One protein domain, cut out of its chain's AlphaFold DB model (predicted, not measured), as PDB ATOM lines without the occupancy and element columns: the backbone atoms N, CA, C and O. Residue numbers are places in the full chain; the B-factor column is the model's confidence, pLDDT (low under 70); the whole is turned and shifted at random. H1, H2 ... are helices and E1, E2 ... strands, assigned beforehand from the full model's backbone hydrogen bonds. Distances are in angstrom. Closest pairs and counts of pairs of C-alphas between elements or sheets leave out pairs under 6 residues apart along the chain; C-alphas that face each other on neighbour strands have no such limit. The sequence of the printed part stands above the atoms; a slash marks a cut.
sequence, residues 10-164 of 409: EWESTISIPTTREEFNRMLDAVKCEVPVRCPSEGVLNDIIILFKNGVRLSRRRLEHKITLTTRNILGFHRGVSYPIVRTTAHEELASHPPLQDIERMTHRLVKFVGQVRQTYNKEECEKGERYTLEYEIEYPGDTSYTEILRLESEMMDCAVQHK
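What this domain is: This is residues 10 to 164 of the 409 residues of the protein "ISN1_0 protein" of Fopius arisanus (UniProt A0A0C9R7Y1). You are looking at a closed barrel of eight strands, hollow through its middle as the backbone shows it, with two helices packed on its outside. H2 sits in a groove where the sheet curls round it, over E1 and E5, while H1 slants over E6, E7 and E8. The 155 printed residues hold E1, H1, E2, E3, E4, E5, E6, E7, E8 and H2 in that order; round the ring run E1, E5, E4, E3, E2, E6, E7, E8 and back to E1, each neighbour pair antiparallel. The class is mixed, helices and strands, and the whole is compact, with a radius of gyration of the C-alphas of 16.4 A and spans of 47 by 38 by 33 A.

Where its parts are: Find C-alpha 10 at (188.918, 195.365, 220.909), where E1 begins; it takes residues 10 to 19, 26.4 A long, and bends by 53 degrees at residue 13. H1 follows with residues 21 to 33, 18.3 A. After residues 34 to 44 come E2, residues 45 to 52 and 22.7 A, and the short E3, residues 56 to 59 and 9.9 A. Look next for C-alpha 62 at (203.690, 192.800, 226.335): here begins E4, residues 62 to 78, the longest strand by residues, 36.5 A from first to last C-alpha, which bends by 79 degrees at residue 65. E5, residues 81 to 94, measures 39.4 A. Then read E6, residues 103 to 114 and 31.9 A; E7, residues 117 to 126 and 27.5 A; and E8, residues 129 to 140 and 33.3 A, which bends by 54 degrees at residue 134. H2, residues 146 to 162, is 24.4 A long and ends with C-alpha 162 at (187.774, 222.159, 219.679).

How they stand to each other: Begin at E1, with E5 on one side and E8 on the other side. Toward E5, N 12 and O 88 are 3.0 A apart, within hydrogen-bond range. E5 and E4 form a hairpin, with N 74 and O 85 at 2.8 A. E4 and E3 are a hairpin too, with N 64 and O 57 at 2.9 A, and so are E3 and E2, with N 58 and O 50 at 2.8 A. E2 is antiparallel to E6, at 153 degrees between their directions, with N 47 and O 109 at 2.8 A. The hairpins E6 and E7, and E7 and E8, show N 110 and O 121 at 2.9 A and N 120 and O 135 at 2.8 A. E8 and E1 close the ring, with N 15 and O 136 at 2.9 A. E2 to E5 make a meander, each strand the antiparallel neighbour of the one before, and E6 to E8 make another. H1 is on the barrel, outside it, at a height over the sheet of 9.9 A, slantwise to the strands at 45 degrees to E6 on the local plane; its closest C-alphas with E8 are those of Arg 21 and Tyr 132, 6.5 A apart. H2 is also outside, at a height of 7.1 A, along the strands at 21 degrees to E1 on the local plane; its closest C-alphas with E7 are those of Val 117 and Met 156, 5.9 A apart. H1 and H2 are apart. In H1 and H2 every O i to N i+4 pair is within hydrogen-bond range.

The domain as a whole: The two C-alphas farthest apart are those of Gly 80 and Pro 99, 48.2 A. The printed part has no cut. The link from H1 to E2 is long, with 11 residues. Mean pLDDT of the printed part is 87.6; look at residues 33 to 43 for the values under 70.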
ATOM      1  N   GLU A  10     188.819 193.912 220.866       82.94
ATOM      2  CA  GLU A  10     188.918 195.365 220.909       82.94
ATOM      3  C   GLU A  10     188.067 195.945 219.776       82.94
ATOM      4  O   GLU A  10     188.176 195.493 218.631       82.94
ATOM      5  N   TRP A  11     187.213 196.915 220.098       91.88
ATOM      6  CA  TRP A  11     186.467 197.704 219.121       91.88
ATOM      7  C   TRP A  11     186.867 199.163 219.286       91.88
ATOM      8  O   TRP A  11     186.775 199.710 220.386       91.88
ATOM      9  N   GLU A  12     187.328 199.768 218.198       94.38
ATOM     10  CA  GLU A  12     187.928 201.098 218.219       94.38
ATOM     11  C   GLU A  12     187.478 201.911 217.005       94.38
ATOM     12  O   GLU A  12     187.386 201.385 215.889       94.38
ATOM     13  N   SER A  13     187.239 203.203 217.223       97.25
ATOM     14  CA  SER A  13     187.147 204.199 216.155       97.25
ATOM     15  C   SER A  13     188.294 205.190 216.286       97.25
ATOM     16  O   SER A  13     188.537 205.709 217.377       97.25
ATOM     17  N   THR A  14     188.952 205.488 215.168       97.38
ATOM     18  CA  THR A  14     190.129 206.364 215.142       97.38
ATOM     19  C   THR A  14     190.007 207.428 214.062       97.38
ATOM     20  O   THR A  14     189.671 207.116 212.921       97.38
ATOM     21  N   ILE A  15     190.359 208.667 214.395       97.69
ATOM     22  CA  ILE A  15     190.722 209.716 213.435       97.69
ATOM     23  C   ILE A  15     192.240 209.853 213.484       97.69
ATOM     24  O   ILE A  15     192.785 210.120 214.550       97.69
ATOM     25  N   SER A  16     192.920 209.700 212.346       95.56
ATOM     26  CA  SER A  16     194.368 209.925 212.232       95.56
ATOM     27  C   SER A  16     194.634 211.130 211.336       95.56
ATOM     28  O   SER A  16     194.093 211.224 210.235       95.56
ATOM     29  N   ILE A  17     195.438 212.071 211.826       94.38
ATOM     30  CA  ILE A  17     195.782 213.320 211.149       94.38
ATOM     31  C   ILE A  17     197.310 213.386 211.028       94.38
ATOM     32  O   ILE A  17     198.003 213.546 212.040       94.38
ATOM     33  N   PRO A  18     197.865 213.266 209.810       92.06
ATOM     34  CA  PRO A  18     199.280 213.516 209.569       92.06
ATOM     35  C   PRO A  18     199.653 214.956 209.931       92.06
ATOM     36  O   PRO A  18     198.911 215.891 209.637       92.06
ATOM     37  N   THR A  19     200.817 215.149 210.551       90.25
ATOM     38  CA  THR A  19     201.295 216.479 210.957       90.25
ATOM     39  C   THR A  19     202.781 216.660 210.650       90.25
ATOM     40  O   THR A  19     203.512 215.701 210.388       90.25
ATOM     41  N   THR A  20     203.238 217.909 210.654       89.75
ATOM     42  CA  THR A  20     204.658 218.246 210.520       89.75
ATOM     43  C   THR A  20     205.401 218.079 211.844       89.75
ATOM     44  O   THR A  20     204.813 218.096 212.928       89.75
ATOM     45  N   ARG A  21     206.732 217.965 211.784       91.56
ATOM     46  CA  ARG A  21     207.582 217.914 212.983       91.56
ATOM     47  C   ARG A  21     207.430 219.178 213.832       91.56
ATOM     48  O   ARG A  21     207.427 219.107 215.060       91.56
ATOM     49  N   GLU A  22     207.328 220.337 213.190       89.56
ATOM     50  CA  GLU A  22     207.190 221.640 213.837       89.56
ATOM     51  C   GLU A  22     205.859 221.758 214.586       89.56
ATOM     52  O   GLU A  22     205.828 222.202 215.734       89.56
ATOM     53  N   GLU A  23     204.752 221.355 213.963       85.19
ATOM     54  CA  GLU A  23     203.438 221.283 214.613       85.19
ATOM     55  C   GLU A  23     203.430 220.276 215.756       85.19
ATOM     56  O   GLU A  23     203.005 220.620 216.858       85.19
ATOM     57  N   PHE A  24     203.968 219.079 215.523       87.00
ATOM     58  CA  PHE A  24     204.073 218.040 216.536       87.00
ATOM     59  C   PHE A  24     204.791 218.538 217.791       87.00
ATOM     60  O   PHE A  24     204.261 218.417 218.892       87.00
ATOM     61  N   ASN A  25     205.968 219.152 217.637       87.50
ATOM     62  CA  ASN A  25     206.734 219.667 218.772       87.50
ATOM     63  C   ASN A  25     205.993 220.798 219.498       87.50
ATOM     64  O   ASN A  25     205.958 220.797 220.725       87.50
ATOM     65  N   ARG A  26     205.337 221.712 218.766       85.19
ATOM     66  CA  ARG A  26     204.515 222.772 219.380       85.19
ATOM     67  C   ARG A  26     203.375 222.200 220.222       85.19
ATOM     68  O   ARG A  26     203.150 222.671 221.334       85.19
ATOM     69  N   MET A  27     202.674 221.191 219.709       81.75
ATOM     70  CA  MET A  27     201.597 220.526 220.445       81.75
ATOM     71  C   MET A  27     202.134 219.775 221.668       81.75
ATOM     72  O   MET A  27     201.569 219.870 222.755       81.75
ATOM     73  N   LEU A  28     203.259 219.075 221.512       79.38
ATOM     74  CA  LEU A  28     203.918 218.344 222.589       79.38
ATOM     75  C   LEU A  28     204.344 219.279 223.732       79.38
ATOM     76  O   LEU A  28     204.164 218.942 224.903       79.38
ATOM     77  N   ASP A  29     204.886 220.450 223.401       82.38
ATOM     78  CA  ASP A  29     205.288 221.461 224.379       82.38
ATOM     79  C   ASP A  29     204.072 222.045 225.109       82.38
ATOM     80  O   ASP A  29     204.087 222.132 226.337       82.38
ATOM     81  N   ALA A  30     202.986 222.348 224.389       77.00
ATOM     82  CA  ALA A  30     201.736 222.804 224.999       77.00
ATOM     83  C   ALA A  30     201.184 221.776 226.003       77.00
ATOM     84  O   ALA A  30     200.901 222.117 227.151       77.00
ATOM     85  N   VAL A  31     201.131 220.497 225.616       76.44
ATOM     86  CA  VAL A  31     200.653 219.412 226.486       76.44
ATOM     87  C   VAL A  31     201.549 219.225 227.711       76.44
ATOM     88  O   VAL A  31     201.045 219.007 228.810       76.44
ATOM     89  N   LYS A  32     202.873 219.349 227.569       71.50
ATOM     90  CA  LYS A  32     203.807 219.280 228.707       71.50
ATOM     91  C   LYS A  32     203.653 220.461 229.669       71.50
ATOM     92  O   LYS A  32     203.867 220.285 230.866       71.50
ATOM     93  N   CYS A  33     203.301 221.644 229.168       68.56
ATOM     94  CA  CYS A  33     203.085 222.841 229.984       68.56
ATOM     95  C   CYS A  33     201.728 222.850 230.708       68.56
ATOM     96  O   CYS A  33     201.618 223.458 231.772       68.56
ATOM     97  N   GLU A  34     200.709 222.177 230.167       64.94
ATOM     98  CA  GLU A  34     199.348 222.134 230.721       64.94
ATOM     99  C   GLU A  34     199.172 221.222 231.947       64.94
ATOM    100  O   GLU A  34     198.125 221.284 232.585       64.94
ATOM    101  N   VAL A  35     200.153 220.385 232.309       55.09
ATOM    102  CA  VAL A  35     200.001 219.404 233.403       55.09
ATOM    103  C   VAL A  35     200.584 219.932 234.722       55.09
ATOM    104  O   VAL A  35     201.789 219.800 234.963       55.09
ATOM    105  N   PRO A  36     199.772 220.461 235.660       47.91
ATOM    106  CA  PRO A  36     200.169 220.519 237.055       47.91
ATOM    107  C   PRO A  36     200.152 219.099 237.643       47.91
ATOM    108  O   PRO A  36     199.218 218.328 237.455       47.91
ATOM    109  N   VAL A  37     201.198 218.780 238.404       47.69
ATOM    110  CA  VAL A  37     201.604 217.482 238.994       47.69
ATOM    111  C   VAL A  37     200.580 216.847 239.976       47.69
ATOM    112  O   VAL A  37     200.962 216.105 240.873       47.69
ATOM    113  N   ARG A  38     199.272 217.138 239.907       39.06
ATOM    114  CA  ARG A  38     198.348 216.882 241.033       39.06
ATOM    115  C   ARG A  38     197.277 215.801 240.875       39.06
ATOM    116  O   ARG A  38     196.713 215.450 241.906       39.06
ATOM    117  N   CYS A  39     197.064 215.186 239.709       37.75
ATOM    118  CA  CYS A  39     196.152 214.033 239.597       37.75
ATOM    119  C   CYS A  39     196.731 212.886 238.740       37.75
ATOM    120  O   CYS A  39     196.899 213.055 237.535       37.75
ATOM    121  N   PRO A  40     197.001 211.695 239.317       43.19
ATOM    122  CA  PRO A  40     197.535 210.536 238.587       43.19
ATOM    123  C   PRO A  40     196.602 209.966 237.505       43.19
ATOM    124  O   PRO A  40     197.062 209.224 236.644       43.19
ATOM    125  N   SER A  41     195.305 210.283 237.555       46.72
ATOM    126  CA  SER A  41     194.288 209.799 236.611       46.72
ATOM    127  C   SER A  41     194.151 210.643 235.337       46.72
ATOM    128  O   SER A  41     193.536 210.180 234.387       46.72
ATOM    129  N   GLU A  42     194.734 211.847 235.297       51.62
ATOM    130  CA  GLU A  42     194.724 212.771 234.141       51.62
ATOM    131  C   GLU A  42     196.148 213.012 233.603       51.62
ATOM    132  O   GLU A  42     196.446 214.009 232.947       51.62
ATOM    133  N   GLY A  43     197.070 212.108 233.941       61.09
ATOM    134  CA  GLY A  43     198.470 212.211 233.565       61.09
ATOM    135  C   GLY A  43     198.698 211.923 232.084       61.09
ATOM    136  O   GLY A  43     198.114 211.009 231.504       61.09
ATOM    137  N   VAL A  44     199.621 212.673 231.492       70.31
ATOM    138  CA  VAL A  44     200.194 212.357 230.185       70.31
ATOM    139  C   VAL A  44     201.039 211.086 230.304       70.31
ATOM    140  O   VAL A  44     201.971 211.028 231.110       70.31
ATOM    141  N   LEU A  45     200.727 210.067 229.505       80.69
ATOM    142  CA  LEU A  45     201.472 208.809 229.472       80.69
ATOM    143  C   LEU A  45     202.454 208.813 228.303       80.69
ATOM    144  O   LEU A  45     202.068 209.093 227.174       80.69
ATOM    145  N   ASN A  46     203.705 208.440 228.567       82.88
ATOM    146  CA  ASN A  46     204.698 208.187 227.527       82.88
ATOM    147  C   ASN A  46     204.863 206.678 227.343       82.88
ATOM    148  O   ASN A  46     205.024 205.943 228.320       82.88
ATOM    149  N   ASP A  47     204.832 206.228 226.097       84.81
ATOM    150  CA  ASP A  47     204.926 204.825 225.715       84.81
ATOM    151  C   ASP A  47     205.821 204.680 224.478       84.81
ATOM    152  O   ASP A  47     205.944 205.606 223.675       84.81
ATOM    153  N   ILE A  48     206.455 203.521 224.327       89.25
ATOM    154  CA  ILE A  48     207.223 203.177 223.128       89.25
ATOM    155  C   ILE A  48     206.686 201.850 222.618       89.25
ATOM    156  O   ILE A  48     206.735 200.839 223.322       89.25
ATOM    157  N   ILE A  49     206.197 201.862 221.382       91.44
ATOM    158  CA  ILE A  49     205.748 200.665 220.680       91.44
ATOM    159  C   ILE A  49     206.837 200.261 219.696       91.44
ATOM    160  O   ILE A  49     207.276 201.067 218.882       91.44
ATOM    161  N   ILE A  50     207.266 199.005 219.751       91.94
ATOM    162  CA  ILE A  50     208.231 198.446 218.801       91.94
ATOM    163  C   ILE A  50     207.495 197.440 217.924       91.94
ATOM    164  O   ILE A  50     206.918 196.489 218.445       91.94
ATOM    165  N   LEU A  51     207.509 197.647 216.608       92.62
ATOM    166  CA  LEU A  51     206.960 196.717 215.623       92.62
ATOM    167  C   LEU A  51     208.100 195.935 214.970       92.62
ATOM    168  O   LEU A  51     209.067 196.520 214.476       92.62
ATOM    169  N   PHE A  52     207.963 194.614 214.953       92.75
ATOM    170  CA  PHE A  52     208.879 193.698 214.288       92.75
ATOM    171  C   PHE A  52     208.348 193.304 212.900       92.75
ATOM    172  O   PHE A  52     207.137 193.254 212.691       92.75
ATOM    173  N   LYS A  53     209.248 192.933 211.980       90.62
ATOM    174  CA  LYS A  53     208.957 192.544 210.580       90.62
ATOM    175  C   LYS A  53     207.964 191.387 210.433       90.62
ATOM    176  O   LYS A  53     207.353 191.217 209.384       90.62
ATOM    177  N   ASN A  54     207.816 190.562 211.467       88.06
ATOM    178  CA  ASN A  54     206.850 189.462 211.504       88.06
ATOM    179  C   ASN A  54     205.456 189.891 212.009       88.06
ATOM    180  O   ASN A  54     204.604 189.034 212.231       88.06
ATOM    181  N   GLY A  55     205.228 191.188 212.235       87.00
ATOM    182  CA  GLY A  55     203.966 191.736 212.732       87.00
ATOM    183  C   GLY A  55     203.761 191.616 214.247       87.00
ATOM    184  O   GLY A  55     202.676 191.941 214.729       87.00
ATOM    185  N   VAL A  56     204.758 191.154 215.013       90.69
ATOM    186  CA  VAL A  56     204.720 191.235 216.484       90.69
ATOM    187  C   VAL A  56     204.918 192.684 216.904       90.69
ATOM    188  O   VAL A  56     205.802 193.367 216.388       90.69
ATOM    189  N   ARG A  57     204.147 193.143 217.888       90.06
ATOM    190  CA  ARG A  57     204.368 194.427 218.555       90.06
ATOM    191  C   ARG A  57     204.764 194.213 220.016       90.06
ATOM    192  O   ARG A  57     204.185 193.380 220.709       90.06
ATOM    193  N   LEU A  58     205.735 194.985 220.489       88.94
ATOM    194  CA  LEU A  58     206.058 195.144 221.902       88.94
ATOM    195  C   LEU A  58     205.505 196.488 222.372       88.94
ATOM    196  O   LEU A  58     205.952 197.531 221.905       88.94
ATOM    197  N   SER A  59     204.552 196.461 223.298       85.31
ATOM    198  CA  SER A  59     203.962 197.651 223.921       85.31
ATOM    199  C   SER A  59     203.728 197.380 225.402       85.31
ATOM    200  O   SER A  59     203.330 196.276 225.768       85.31
ATOM    201  N   ARG A  60     204.032 198.338 226.290       82.44
ATOM    202  CA  ARG A  60     203.856 198.194 227.755       82.44
ATOM    203  C   ARG A  60     204.364 196.859 228.339       82.44
ATOM    204  O   ARG A  60     203.747 196.285 229.235       82.44
ATOM    205  N   ARG A  61     205.519 196.377 227.855       79.62
ATOM    206  CA  ARG A  61     206.152 195.089 228.234       79.62
ATOM    207  C   ARG A  61     205.375 193.826 227.829       79.62
ATOM    208  O   ARG A  61     205.675 192.749 228.340       79.62
ATOM    209  N   ARG A  62     204.406 193.934 226.922       85.12
ATOM    210  CA  ARG A  62     203.690 192.800 226.335       85.12
ATOM    211  C   ARG A  62     204.073 192.633 224.873       85.12
ATOM    212  O   ARG A  62     204.126 193.612 224.135       85.12
ATOM    213  N   LEU A  63     204.369 191.392 224.498       89.06
ATOM    214  CA  LEU A  63     204.623 190.972 223.123       89.06
ATOM    215  C   LEU A  63     203.359 190.327 222.582       89.06
ATOM    216  O   LEU A  63     202.936 189.284 223.083       89.06
ATOM    217  N   GLU A  64     202.762 190.954 221.580       91.75
ATOM    218  CA  GLU A  64     201.452 190.569 221.072       91.75
ATOM    219  C   GLU A  64     201.416 190.632 219.543       91.75
ATOM    220  O   GLU A  64     202.075 191.465 218.921       91.75
ATOM    221  N   HIS A  65     200.603 189.777 218.934       88.94
ATOM    222  CA  HIS A  65     200.072 189.981 217.594       88.94
ATOM    223  C   HIS A  65     198.695 190.629 217.719       88.94
ATOM    224  O   HIS A  65     197.799 190.036 218.319       88.94
ATOM    225  N   LYS A  66     198.515 191.822 217.139       86.44
ATOM    226  CA  LYS A  66     197.182 192.406 216.931       86.44
ATOM    227  C   LYS A  66     196.679 191.931 215.576       86.44
ATOM    228  O   LYS A  66     197.260 192.270 214.546       86.44
ATOM    229  N   ILE A  67     195.631 191.118 215.583       86.81
ATOM    230  CA  ILE A  67     195.001 190.596 214.374       86.81
ATOM    231  C   ILE A  67     193.733 191.409 214.148       86.81
ATOM    232  O   ILE A  67     192.747 191.254 214.865       86.81
ATOM    233  N   THR A  68     193.768 192.302 213.160       89.06
ATOM    234  CA  THR A  68     192.590 193.065 212.746       89.06
ATOM    235  C   THR A  68     191.620 192.141 212.018       89.06
ATOM    236  O   THR A  68     191.964 191.550 210.995       89.06
ATOM    237  N   LEU A  69     190.412 192.012 212.554       90.00
ATOM    238  CA  LEU A  69     189.350 191.172 212.010       90.00
ATOM    239  C   LEU A  69     188.537 191.926 210.961       90.00
ATOM    240  O   LEU A  69     188.240 191.390 209.895       90.00
ATOM    241  N   THR A  70     188.189 193.179 211.253       92.31
ATOM    242  CA  THR A  70     187.451 194.043 210.330       92.31
ATOM    243  C   THR A  70     188.011 195.459 210.335       92.31
ATOM    244  O   THR A  70     188.578 195.936 211.319       92.31
ATOM    245  N   THR A  71     187.862 196.141 209.203       94.25
ATOM    246  CA  THR A  71     188.206 197.555 209.043       94.25
ATOM    247  C   THR A  71     187.156 198.209 208.165       94.25
ATOM    248  O   THR A  71     186.832 197.685 207.098       94.25
ATOM    249  N   ARG A  72     186.628 199.352 208.602       93.81
ATOM    250  CA  ARG A  72     185.682 200.161 207.834       93.81
ATOM    251  C   ARG A  72     186.138 201.615 207.828       93.81
ATOM    252  O   ARG A  72     186.361 202.192 208.887       93.81
ATOM    253  N   ASN A  73     186.254 202.191 206.635       95.75
ATOM    254  CA  ASN A  73     186.624 203.590 206.437       95.75
ATOM    255  C   ASN A  73     185.344 204.418 206.293       95.75
ATOM    256  O   ASN A  73     184.626 204.291 205.302       95.75
ATOM    257  N   ILE A  74     185.057 205.245 207.288       95.31
ATOM    258  CA  ILE A  74     183.863 206.083 207.350       95.31
ATOM    259  C   ILE A  74     184.254 207.539 207.155       95.31
ATOM    260  O   ILE A  74     185.264 208.006 207.687       95.31
ATOM    261  N   LEU A  75     183.452 208.250 206.371       96.31
ATOM    262  CA  LEU A  75     183.510 209.697 206.268       96.31
ATOM    263  C   LEU A  75     182.586 210.277 207.335       96.31
ATOM    264  O   LEU A  75     181.377 210.378 207.126       96.31
ATOM    265  N   GLY A  76     183.167 210.610 208.486       95.38
ATOM    266  CA  GLY A  76     182.481 211.347 209.536       95.38
ATOM    267  C   GLY A  76     182.277 212.797 209.113       95.38
ATOM    268  O   GLY A  76     183.099 213.364 208.389       95.38
ATOM    269  N   PHE A  77     181.185 213.400 209.562       94.44
ATOM    270  CA  PHE A  77     180.900 214.811 209.350       94.44
ATOM    271  C   PHE A  77     180.308 215.388 210.624       94.44
ATOM    272  O   PHE A  77     179.394 214.798 211.194       94.44
ATOM    273  N   HIS A  78     180.869 216.499 211.086       91.75
ATOM    274  CA  HIS A  78     180.401 217.166 212.286       91.75
ATOM    275  C   HIS A  78     180.692 218.662 212.223       91.75
ATOM    276  O   HIS A  78     181.831 219.066 211.981       91.75
ATOM    277  N   ARG A  79     179.669 219.497 212.457       88.69
ATOM    278  CA  ARG A  79     179.800 220.973 212.521       88.69
ATOM    279  C   ARG A  79     180.509 221.586 211.304       88.69
ATOM    280  O   ARG A  79     181.313 222.507 211.447       88.69
ATOM    281  N   GLY A  80     180.215 221.087 210.104       89.62
ATOM    282  CA  GLY A  80     180.809 221.601 208.866       89.62
ATOM    283  C   GLY A  80     182.207 221.065 208.549       89.62
ATOM    284  O   GLY A  80     182.858 221.581 207.647       89.62
ATOM    285  N   VAL A  81     182.693 220.061 209.286       92.62
ATOM    286  CA  VAL A  81     184.028 219.483 209.103       92.62
ATOM    287  C   VAL A  81     183.922 217.985 208.854       92.62
ATOM    288  O   VAL A  81     183.223 217.274 209.576       92.62
ATOM    289  N   SER A  82     184.652 217.498 207.854       94.44
ATOM    290  CA  SER A  82     184.769 216.071 207.551       94.44
ATOM    291  C   SER A  82     185.975 215.435 208.245       94.44
ATOM    292  O   SER A  82     187.053 216.028 208.282       94.44
ATOM    293  N   TYR A  83     185.819 214.202 208.728       96.19
ATOM    294  CA  TYR A  83     186.897 213.423 209.341       96.19
ATOM    295  C   TYR A  83     186.978 211.992 208.785       96.19
ATOM    296  O   TYR A  83     185.946 211.329 208.640       96.19
ATOM    297  N   PRO A  84     188.194 211.476 208.521       96.88
ATOM    298  CA  PRO A  84     188.403 210.084 208.149       96.88
ATOM    299  C   PRO A  84     188.381 209.197 209.394       96.88
ATOM    300  O   PRO A  84     189.398 209.015 210.061       96.88
ATOM    301  N   ILE A  85     187.219 208.634 209.709       97.62
ATOM    302  CA  ILE A  85     187.081 207.673 210.803       97.62
ATOM    303  C   ILE A  85     187.435 206.281 210.280       97.62
ATOM    304  O   ILE A  85     186.939 205.844 209.241       97.62
ATOM    305  N   VAL A  86     188.275 205.557 211.011       97.25
ATOM    306  CA  VAL A  86     188.546 204.138 210.778       97.25
ATOM    307  C   VAL A  86     187.973 203.355 211.950       97.25
ATOM    308  O   VAL A  86     188.476 203.461 213.063       97.25
ATOM    309  N   ARG A  87     186.925 202.563 211.698       95.44
ATOM    310  CA  ARG A  87     186.407 201.589 212.669       95.44
ATOM    311  C   ARG A  87     187.150 200.278 212.502       95.44
ATOM    312  O   ARG A  87     187.166 199.720 211.400       95.44
ATOM    313  N   THR A  88     187.732 199.767 213.577       94.75
ATOM    314  CA  THR A  88     188.411 198.472 213.573       94.75
ATOM    315  C   THR A  88     187.878 197.557 214.657       94.75
ATOM    316  O   THR A  88     187.471 197.994 215.732       94.75
ATOM    317  N   THR A  89     187.895 196.261 214.356       92.75
ATOM    318  CA  THR A  89     187.811 195.226 215.383       92.75
ATOM    319  C   THR A  89     189.069 194.389 215.328       92.75
ATOM    320  O   THR A  89     189.571 194.075 214.243       92.75
ATOM    321  N   ALA A  90     189.608 194.042 216.486       89.12
ATOM    322  CA  ALA A  90     190.822 193.254 216.568       89.12
ATOM    323  C   ALA A  90     190.808 192.337 217.784       89.12
ATOM    324  O   ALA A  90     190.098 192.574 218.758       89.12
ATOM    325  N   HIS A  91     191.627 191.294 217.740       88.88
ATOM    326  CA  HIS A  91     191.985 190.544 218.935       88.88
ATOM    327  C   HIS A  91     193.499 190.451 219.056       88.88
ATOM    328  O   HIS A  91     194.240 190.530 218.073       88.88
ATOM    329  N   GLU A  92     193.949 190.288 220.290       85.50
ATOM    330  CA  GLU A  92     195.363 190.247 220.627       85.50
ATOM    331  C   GLU A  92     195.755 188.841 221.072       85.50
ATOM    332  O   GLU A  92     195.051 188.184 221.843       85.50
ATOM    333  N   GLU A  93     196.892 188.366 220.574       89.62
ATOM    334  CA  GLU A  93     197.452 187.066 220.934       89.62
ATOM    335  C   GLU A  93     198.880 187.230 221.435       89.62
ATOM    336  O   GLU A  93     199.672 187.945 220.827       89.62
ATOM    337  N   LEU A  94     199.227 186.553 222.533       88.75
ATOM    338  CA  LEU A  94     200.593 186.569 223.053       88.75
ATOM    339  C   LEU A  94     201.561 185.972 222.028       88.75
ATOM    340  O   LEU A  94     201.319 184.891 221.489       88.75
ATOM    341  N   ALA A  95     202.677 186.659 221.808       88.94
ATOM    342  CA  ALA A  95     203.698 186.267 220.849       88.94
ATOM    343  C   ALA A  95     205.024 185.909 221.534       88.94
ATOM    344  O   ALA A  95     205.357 186.395 222.617       88.94
ATOM    345  N   SER A  96     205.817 185.066 220.872       87.44
ATOM    346  CA  SER A  96     207.206 184.810 221.258       87.44
ATOM    347  C   SER A  96     208.110 185.988 220.888       87.44
ATOM    348  O   SER A  96     207.870 186.665 219.892       87.44
ATOM    349  N   HIS A  97     209.186 186.189 221.651       84.00
ATOM    350  CA  HIS A  97     210.142 187.276 221.439       84.00
ATOM    351  C   HIS A  97     210.878 187.140 220.089       84.00
ATOM    352  O   HIS A  97     211.651 186.191 219.926       84.00
ATOM    353  N   PRO A  98     210.699 188.077 219.137       87.81
ATOM    354  CA  PRO A  98     211.439 188.069 217.880       87.81
ATOM    355  C   PRO A  98     212.888 188.551 218.075       87.81
ATOM    356  O   PRO A  98     213.190 189.228 219.062       87.81
ATOM    357  N   PRO A  99     213.809 188.249 217.151       86.19
ATOM    358  CA  PRO A  99     215.142 188.851 217.129       86.19
ATOM    359  C   PRO A  99     215.100 190.391 217.066       86.19
ATOM    360  O   PRO A  99     214.322 190.970 216.315       86.19
ATOM    361  N   LEU A 100     215.986 191.083 217.797       84.81
ATOM    362  CA  LEU A 100     216.059 192.561 217.786       84.81
ATOM    363  C   LEU A 100     216.426 193.149 216.414       84.81
ATOM    364  O   LEU A 100     216.050 194.270 216.096       84.81
ATOM    365  N   GLN A 101     217.145 192.387 215.591       87.75
ATOM    366  CA  GLN A 101     217.476 192.761 214.210       87.75
ATOM    367  C   GLN A 101     216.246 192.832 213.285       87.75
ATOM    368  O   GLN A 101     216.333 193.372 212.183       87.75
ATOM    369  N   ASP A 102     215.101 192.312 213.737       92.12
ATOM    370  CA  ASP A 102     213.848 192.322 212.986       92.12
ATOM    371  C   ASP A 102     212.959 193.516 213.348       92.12
ATOM    372  O   ASP A 102     211.806 193.551 212.931       92.12
ATOM    373  N   ILE A 103     213.456 194.495 214.112       91.12
ATOM    374  CA  ILE A 103     212.718 195.739 214.356       91.12
ATOM    375  C   ILE A 103     212.528 196.465 213.020       91.12
ATOM    376  O   ILE A 103     213.488 196.769 212.317       91.12
ATOM    377  N   GLU A 104     211.273 196.726 212.675       93.06
ATOM    378  CA  GLU A 104     210.877 197.435 211.458       93.06
ATOM    379  C   GLU A 104     210.598 198.913 211.743       93.06
ATOM    380  O   GLU A 104     210.936 199.792 210.950       93.06
ATOM    381  N   ARG A 105     209.962 199.186 212.888       94.25
ATOM    382  CA  ARG A 105     209.479 200.519 213.245       94.25
ATOM    383  C   ARG A 105     209.430 200.702 214.754       94.25
ATOM    384  O   ARG A 105     209.032 199.795 215.484       94.25
ATOM    385  N   MET A 106     209.775 201.902 215.210       94.12
ATOM    386  CA  MET A 106     209.593 202.336 216.594       94.12
ATOM    387  C   MET A 106     208.634 203.522 216.636       94.12
ATOM    388  O   MET A 106     208.838 204.506 215.935       94.12
ATOM    389  N   THR A 107     207.596 203.444 217.461       94.25
ATOM    390  CA  THR A 107     206.631 204.527 217.666       94.25
ATOM    391  C   THR A 107     206.792 205.076 219.073       94.25
ATOM    392  O   THR A 107     206.461 204.405 220.052       94.25
ATOM    393  N   HIS A 108     207.288 206.305 219.176       91.81
ATOM    394  CA  HIS A 108     207.294 207.071 220.417       91.81
ATOM    395  C   HIS A 108     205.939 207.748 220.553       91.81
ATOM    396  O   HIS A 108     205.550 208.545 219.698       91.81
ATOM    397  N   ARG A 109     205.217 207.407 221.614       89.62
ATOM    398  CA  ARG A 109     203.816 207.761 221.779       89.62
ATOM    399  C   ARG A 109     203.606 208.549 223.061       89.62
ATOM    400  O   ARG A 109     203.990 208.098 224.139       89.62
ATOM    401  N   LEU A 110     202.939 209.690 222.947       89.19
ATOM    402  CA  LEU A 110     202.419 210.448 224.080       89.19
ATOM    403  C   LEU A 110     200.893 210.372 224.066       89.19
ATOM    404  O   LEU A 110     200.274 210.643 223.043       89.19
ATOM    405  N   VAL A 111     200.287 210.002 225.191       88.12
ATOM    406  CA  VAL A 111     198.838 209.801 225.319       88.12
ATOM    407  C   VAL A 111     198.264 210.749 226.367       88.12
ATOM    408  O   VAL A 111     198.762 210.802 227.493       88.12
ATOM    409  N   LYS A 112     197.194 211.459 226.006       87.56
ATOM    410  CA  LYS A 112     196.371 212.307 226.880       87.56
ATOM    411  C   LYS A 112     194.921 211.833 226.785       87.56
ATOM    412  O   LYS A 112     194.444 211.542 225.695       87.56
ATOM    413  N   PHE A 113     194.214 211.764 227.907       86.56
ATOM    414  CA  PHE A 113     192.784 211.444 227.915       86.56
ATOM    415  C   PHE A 113     191.966 212.723 228.088       86.56
ATOM    416  O   PHE A 113     192.261 213.535 228.964       86.56
ATOM    417  N   VAL A 114     190.944 212.897 227.251       85.00
ATOM    418  CA  VAL A 114     189.955 213.978 227.342       85.00
ATOM    419  C   VAL A 114     188.579 213.326 227.418       85.00
ATOM    420  O   VAL A 114     187.995 212.937 226.409       85.00
ATOM    421  N   GLY A 115     188.079 213.133 228.640       86.69
ATOM    422  CA  GLY A 115     186.897 212.299 228.863       86.69
ATOM    423  C   GLY A 115     187.160 210.855 228.423       86.69
ATOM    424  O   GLY A 115     188.078 210.218 228.934       86.69
ATOM    425  N   GLN A 116     186.363 210.351 227.476       87.81
ATOM    426  CA  GLN A 116     186.528 209.008 226.896       87.81
ATOM    427  C   GLN A 116     187.436 208.985 225.658       87.81
ATOM    428  O   GLN A 116     187.804 207.912 225.190       87.81
ATOM    429  N   VAL A 117     187.813 210.154 225.134       92.81
ATOM    430  CA  VAL A 117     188.645 210.259 223.936       92.81
ATOM    431  C   VAL A 117     190.113 210.166 224.331       92.81
ATOM    432  O   VAL A 117     190.620 210.956 225.137       92.81
ATOM    433  N   ARG A 118     190.813 209.200 223.746       92.94
ATOM    434  CA  ARG A 118     192.261 209.056 223.834       92.94
ATOM    435  C   ARG A 118     192.896 209.885 222.722       92.94
ATOM    436  O   ARG A 118     192.729 209.593 221.545       92.94
ATOM    437  N   GLN A 119     193.613 210.934 223.105       92.12
ATOM    438  CA  GLN A 119     194.404 211.746 222.193       92.12
ATOM    439  C   GLN A 119     195.850 211.255 222.207       92.12
ATOM    440  O   GLN A 119     196.517 211.264 223.246       92.12
ATOM    441  N   THR A 120     196.341 210.865 221.042       92.19
ATOM    442  CA  THR A 120     197.625 210.202 220.886       92.19
ATOM    443  C   THR A 120     198.520 210.988 219.932       92.19
ATOM    444  O   THR A 120     198.149 211.278 218.803       92.19
ATOM    445  N   TYR A 121     199.730 211.312 220.377       92.38
ATOM    446  CA  TYR A 121     200.765 211.962 219.581       92.38
ATOM    447  C   TYR A 121     201.847 210.932 219.273       92.38
ATOM    448  O   TYR A 121     202.602 210.532 220.164       92.38
ATOM    449  N   ASN A 122     201.924 210.506 218.017       94.12
ATOM    450  CA  ASN A 122     202.847 209.475 217.566       94.12
ATOM    451  C   ASN A 122     203.989 210.083 216.749       94.12
ATOM    452  O   ASN A 122     203.765 210.776 215.757       94.12
ATOM    453  N   LYS A 123     205.222 209.754 217.135       95.00
ATOM    454  CA  LYS A 123     206.409 209.861 216.287       95.00
ATOM    455  C   LYS A 123     206.842 208.453 215.903       95.00
ATOM    456  O   LYS A 123     207.347 207.710 216.741       95.00
ATOM    457  N   GLU A 124     206.673 208.098 214.641       94.31
ATOM    458  CA  GLU A 124     207.156 206.842 214.082       94.31
ATOM    459  C   GLU A 124     208.533 207.027 213.441       94.31
ATOM    460  O   GLU A 124     208.735 207.932 212.635       94.31
ATOM    461  N   GLU A 125     209.467 206.143 213.769       93.50
ATOM    462  CA  GLU A 125     210.817 206.073 213.215       93.50
ATOM    463  C   GLU A 125     210.980 204.740 212.479       93.50
ATOM    464  O   GLU A 125     210.741 203.668 213.045       93.50
ATOM    465  N   CYS A 126     211.373 204.797 211.207       90.44
ATOM    466  CA  CYS A 126     211.645 203.626 210.373       90.44
ATOM    467  C   CYS A 126     212.820 203.894 209.418       90.44
ATOM    468  O   CYS A 126     213.322 205.015 209.337       90.44
ATOM    469  N   GLU A 127     213.231 202.888 208.639       89.19
ATOM    470  CA  GLU A 127     214.322 203.022 207.654       89.19
ATOM    471  C   GLU A 127     214.080 204.134 206.611       89.19
ATOM    472  O   GLU A 127     215.030 204.681 206.055       89.19
ATOM    473  N   LYS A 128     212.814 204.493 206.349       90.25
ATOM    474  CA  LYS A 128     212.427 205.533 205.377       90.25
ATOM    475  C   LYS A 128     212.400 206.949 205.961       90.25
ATOM    476  O   LYS A 128     212.199 207.896 205.205       90.25
ATOM    477  N   GLY A 129     212.587 207.102 207.273       93.25
ATOM    478  CA  GLY A 129     212.557 208.390 207.966       93.25
ATOM    479  C   GLY A 129     211.557 208.445 209.122       93.25
ATOM    480  O   GLY A 129     211.147 207.418 209.670       93.25
ATOM    481  N   GLU A 130     211.195 209.672 209.496       94.19
ATOM    482  CA  GLU A 130     210.291 209.981 210.606       94.19
ATOM    483  C   GLU A 130     208.899 210.365 210.079       94.19
ATOM    484  O   GLU A 130     208.782 211.112 209.105       94.19
ATOM    485  N   ARG A 131     207.840 209.890 210.738       93.94
ATOM    486  CA  ARG A 131     206.445 210.271 210.471       93.94
ATOM    487  C   ARG A 131     205.778 210.715 211.765       93.94
ATOM    488  O   ARG A 131     205.952 210.071 212.796       93.94
ATOM    489  N   TYR A 132     205.002 211.791 211.703       94.19
ATOM    490  CA  TYR A 132     204.294 212.343 212.853       94.19
ATOM    491  C   TYR A 132     202.790 212.281 212.606       94.19
ATOM    492  O   TYR A 132     202.315 212.758 211.573       94.19
ATOM    493  N   THR A 133     202.047 211.690 213.537       94.06
ATOM    494  CA  THR A 133     200.584 211.635 213.479       94.06
ATOM    495  C   THR A 133     199.977 212.066 214.802       94.06
ATOM    496  O   THR A 133     200.518 211.814 215.884       94.06
ATOM    497  N   LEU A 134     198.842 212.746 214.695       93.94
ATOM    498  CA  LEU A 134     197.926 212.985 215.792       93.94
ATOM    499  C   LEU A 134     196.717 212.077 215.606       93.94
ATOM    500  O   LEU A 134     196.094 212.078 214.548       93.94
ATOM    501  N   GLU A 135     196.369 211.341 216.646       95.94
ATOM    502  CA  GLU A 135     195.241 210.426 216.648       95.94
ATOM    503  C   GLU A 135     194.247 210.790 217.745       95.94
ATOM    504  O   GLU A 135     194.622 211.183 218.851       95.94
ATOM    505  N   TYR A 136     192.969 210.664 217.410       96.81
ATOM    506  CA  TYR A 136     191.867 210.664 218.357       96.81
ATOM    507  C   TYR A 136     191.224 209.295 218.283       96.81
ATOM    508  O   TYR A 136     190.868 208.847 217.195       96.81
ATOM    509  N   GLU A 137     191.121 208.629 219.419       96.38
ATOM    510  CA  GLU A 137     190.705 207.237 219.500       96.38
ATOM    511  C   GLU A 137     189.644 207.092 220.589       96.38
ATOM    512  O   GLU A 137     189.731 207.707 221.656       96.38
ATOM    513  N   ILE A 138     188.654 206.252 220.329       95.69
ATOM    514  CA  ILE A 138     187.684 205.796 221.321       95.69
ATOM    515  C   ILE A 138     187.615 204.276 221.257       95.69
ATOM    516  O   ILE A 138     187.544 203.699 220.174       95.69
ATOM    517  N   GLU A 139     187.614 203.634 222.418       92.81
ATOM    518  CA  GLU A 139     187.397 202.194 222.545       92.81
ATOM    519  C   GLU A 139     186.024 201.953 223.168       92.81
ATOM    520  O   GLU A 139     185.618 202.664 224.090       92.81
ATOM    521  N   TYR A 140     185.311 200.939 222.688       91.25
ATOM    522  CA  TYR A 140     184.010 200.565 223.231       91.25
ATOM    523  C   TYR A 140     183.840 199.040 223.308       91.25
ATOM    524  O   TYR A 140     184.510 198.293 222.596       91.25
ATOM    525  N   PRO A 141     182.969 198.529 224.198       90.19
ATOM    526  CA  PRO A 141     182.632 197.107 224.246       90.19
ATOM    527  C   PRO A 141     182.015 196.593 222.937       90.19
ATOM    528  O   PRO A 141     181.304 197.324 222.247       90.19
ATOM    529  N   GLY A 142     182.215 195.313 222.620       86.62
ATOM    530  CA  GLY A 142     181.689 194.715 221.383       86.62
ATOM    531  C   GLY A 142     180.161 194.580 221.315       86.62
ATOM    532  O   GLY A 142     179.618 194.356 220.238       86.62
ATOM    533  N   ASP A 143     179.463 194.717 222.440       88.44
ATOM    534  CA  ASP A 143     178.000 194.743 222.551       88.44
ATOM    535  C   ASP A 143     177.420 196.171 222.571       88.44
ATOM    536  O   ASP A 143     176.217 196.355 222.772       88.44
ATOM    537  N   THR A 144     178.255 197.190 222.336       90.12
ATOM    538  CA  THR A 144     177.822 198.590 222.277       90.12
ATOM    539  C   THR A 144     176.821 198.793 221.145       90.12
ATOM    540  O   THR A 144     177.069 198.444 219.990       90.12
ATOM    541  N   SER A 145     175.671 199.388 221.470       89.44
ATOM    542  CA  SER A 145     174.652 199.694 220.467       89.44
ATOM    543  C   SER A 145     175.187 200.668 219.418       89.44
ATOM    544  O   SER A 145     175.946 201.584 219.732       89.44
ATOM    545  N   TYR A 146     174.730 200.534 218.177       86.81
ATOM    546  CA  TYR A 146     175.199 201.391 217.092       86.81
ATOM    547  C   TYR A 146     174.936 202.889 217.333       86.81
ATOM    548  O   TYR A 146     175.786 203.729 217.052       86.81
ATOM    549  N   THR A 147     173.795 203.231 217.939       86.19
ATOM    550  CA  THR A 147     173.479 204.610 218.344       86.19
ATOM    551  C   THR A 147     174.517 205.181 219.310       86.19
ATOM    552  O   THR A 147     174.865 206.355 219.206       86.19
ATOM    553  N   GLU A 148     175.018 204.357 220.229       90.88
ATOM    554  CA  GLU A 148     176.049 204.762 221.182       90.88
ATOM    555  C   GLU A 148     177.418 204.914 220.508       90.88
ATOM    556  O   GLU A 148     178.119 205.881 220.792       90.88
ATOM    557  N   ILE A 149     177.757 204.048 219.544       91.88
ATOM    558  CA  ILE A 149     178.969 204.197 218.717       91.88
ATOM    559  C   ILE A 149     178.968 205.563 218.015       91.88
ATOM    560  O   ILE A 149     179.921 206.325 218.155       91.88
ATOM    561  N   LEU A 150     177.873 205.920 217.334       90.00
ATOM    562  CA  LEU A 150     177.747 207.216 216.651       90.00
ATOM    563  C   LEU A 150     177.846 208.405 217.616       90.00
ATOM    564  O   LEU A 150     178.383 209.457 217.260       90.00
ATOM    565  N   ARG A 151     177.332 208.258 218.843       91.75
ATOM    566  CA  ARG A 151     177.421 209.288 219.884       91.75
ATOM    567  C   ARG A 151     178.874 209.509 220.309       91.75
ATOM    568  O   ARG A 151     179.325 210.650 220.320       91.75
ATOM    569  N   LEU A 152     179.604 208.436 220.612       94.38
ATOM    570  CA  LEU A 152     181.015 208.500 221.006       94.38
ATOM    571  C   LEU A 152     181.898 209.050 219.877       94.38
ATOM    572  O   LEU A 152     182.787 209.862 220.118       94.38
ATOM    573  N   GLU A 153     181.640 208.667 218.627       95.44
ATOM    574  CA  GLU A 153     182.371 209.206 217.474       95.44
ATOM    575  C   GLU A 153     182.123 210.697 217.265       95.44
ATOM    576  O   GLU A 153     183.030 211.430 216.872       95.44
ATOM    577  N   SER A 154     180.910 211.159 217.575       93.56
ATOM    578  CA  SER A 154     180.589 212.586 217.571       93.56
ATOM    579  C   SER A 154     181.389 213.336 218.644       93.56
ATOM    580  O   SER A 154     181.932 214.396 218.353       93.56
ATOM    581  N   GLU A 155     181.556 212.763 219.844       94.50
ATOM    582  CA  GLU A 155     182.423 213.324 220.900       94.50
ATOM    583  C   GLU A 155     183.902 213.358 220.486       94.50
ATOM    584  O   GLU A 155     184.610 214.335 220.749       94.50
ATOM    585  N   MET A 156     184.370 212.310 219.804       96.56
ATOM    586  CA  MET A 156     185.720 212.241 219.241       96.56
ATOM    587  C   MET A 156     185.956 213.358 218.210       96.56
ATOM    588  O   MET A 156     186.959 214.071 218.296       96.56
ATOM    589  N   MET A 157     185.020 213.555 217.273       96.56
ATOM    590  CA  MET A 157     185.073 214.653 216.299       96.56
ATOM    591  C   MET A 157     184.987 216.025 216.980       96.56
ATOM    592  O   MET A 157     185.725 216.937 216.607       96.56
ATOM    593  N   ASP A 158     184.151 216.175 218.009       95.12
ATOM    594  CA  ASP A 158     184.044 217.408 218.793       95.12
ATOM    595  C   ASP A 158     185.374 217.790 219.452       95.12
ATOM    596  O   ASP A 158     185.777 218.955 219.417       95.12
ATOM    597  N   CYS A 159     186.094 216.810 220.003       94.19
ATOM    598  CA  CYS A 159     187.417 217.026 220.577       94.19
ATOM    599  C   CYS A 159     188.425 217.514 219.519       94.19
ATOM    600  O   CYS A 159     189.178 218.463 219.761       94.19
ATOM    601  N   ALA A 160     188.408 216.928 218.316       94.00
ATOM    602  CA  ALA A 160     189.251 217.369 217.203       94.00
ATOM    603  C   ALA A 160     188.922 218.806 216.749       94.00
ATOM    604  O   ALA A 160     189.828 219.634 216.606       94.00
ATOM    605  N   VAL A 161     187.631 219.142 216.627       93.94
ATOM    606  CA  VAL A 161     187.162 220.490 216.256       93.94
ATOM    607  C   VAL A 161     187.563 221.533 217.301       93.94
ATOM    608  O   VAL A 161     188.057 222.602 216.939       93.94
ATOM    609  N   GLN A 162     187.400 221.241 218.594       91.19
ATOM    610  CA  GLN A 162     187.774 222.159 219.679       91.19
ATOM    611  C   GLN A 162     189.271 222.487 219.672       91.19
ATOM    612  O   GLN A 162     189.654 223.633 219.916       91.19
ATOM    613  N   HIS A 163     190.111 221.507 219.335       87.38
ATOM    614  CA  HIS A 163     191.555 221.697 219.190       87.38
ATOM    615  C   HIS A 163     191.966 222.286 217.829       87.38
ATOM    616  O   HIS A 163     193.140 222.588 217.633       87.38
ATOM    617  N   LYS A 164     191.015 222.513 216.909       89.56
ATOM    618  CA  LYS A 164     191.246 223.026 215.545       89.56
ATOM    619  C   LYS A 164     192.174 222.135 214.715       89.56
ATOM    620  O   LYS A 164     192.970 222.632 213.917       89.56
TER     621      LYS A 164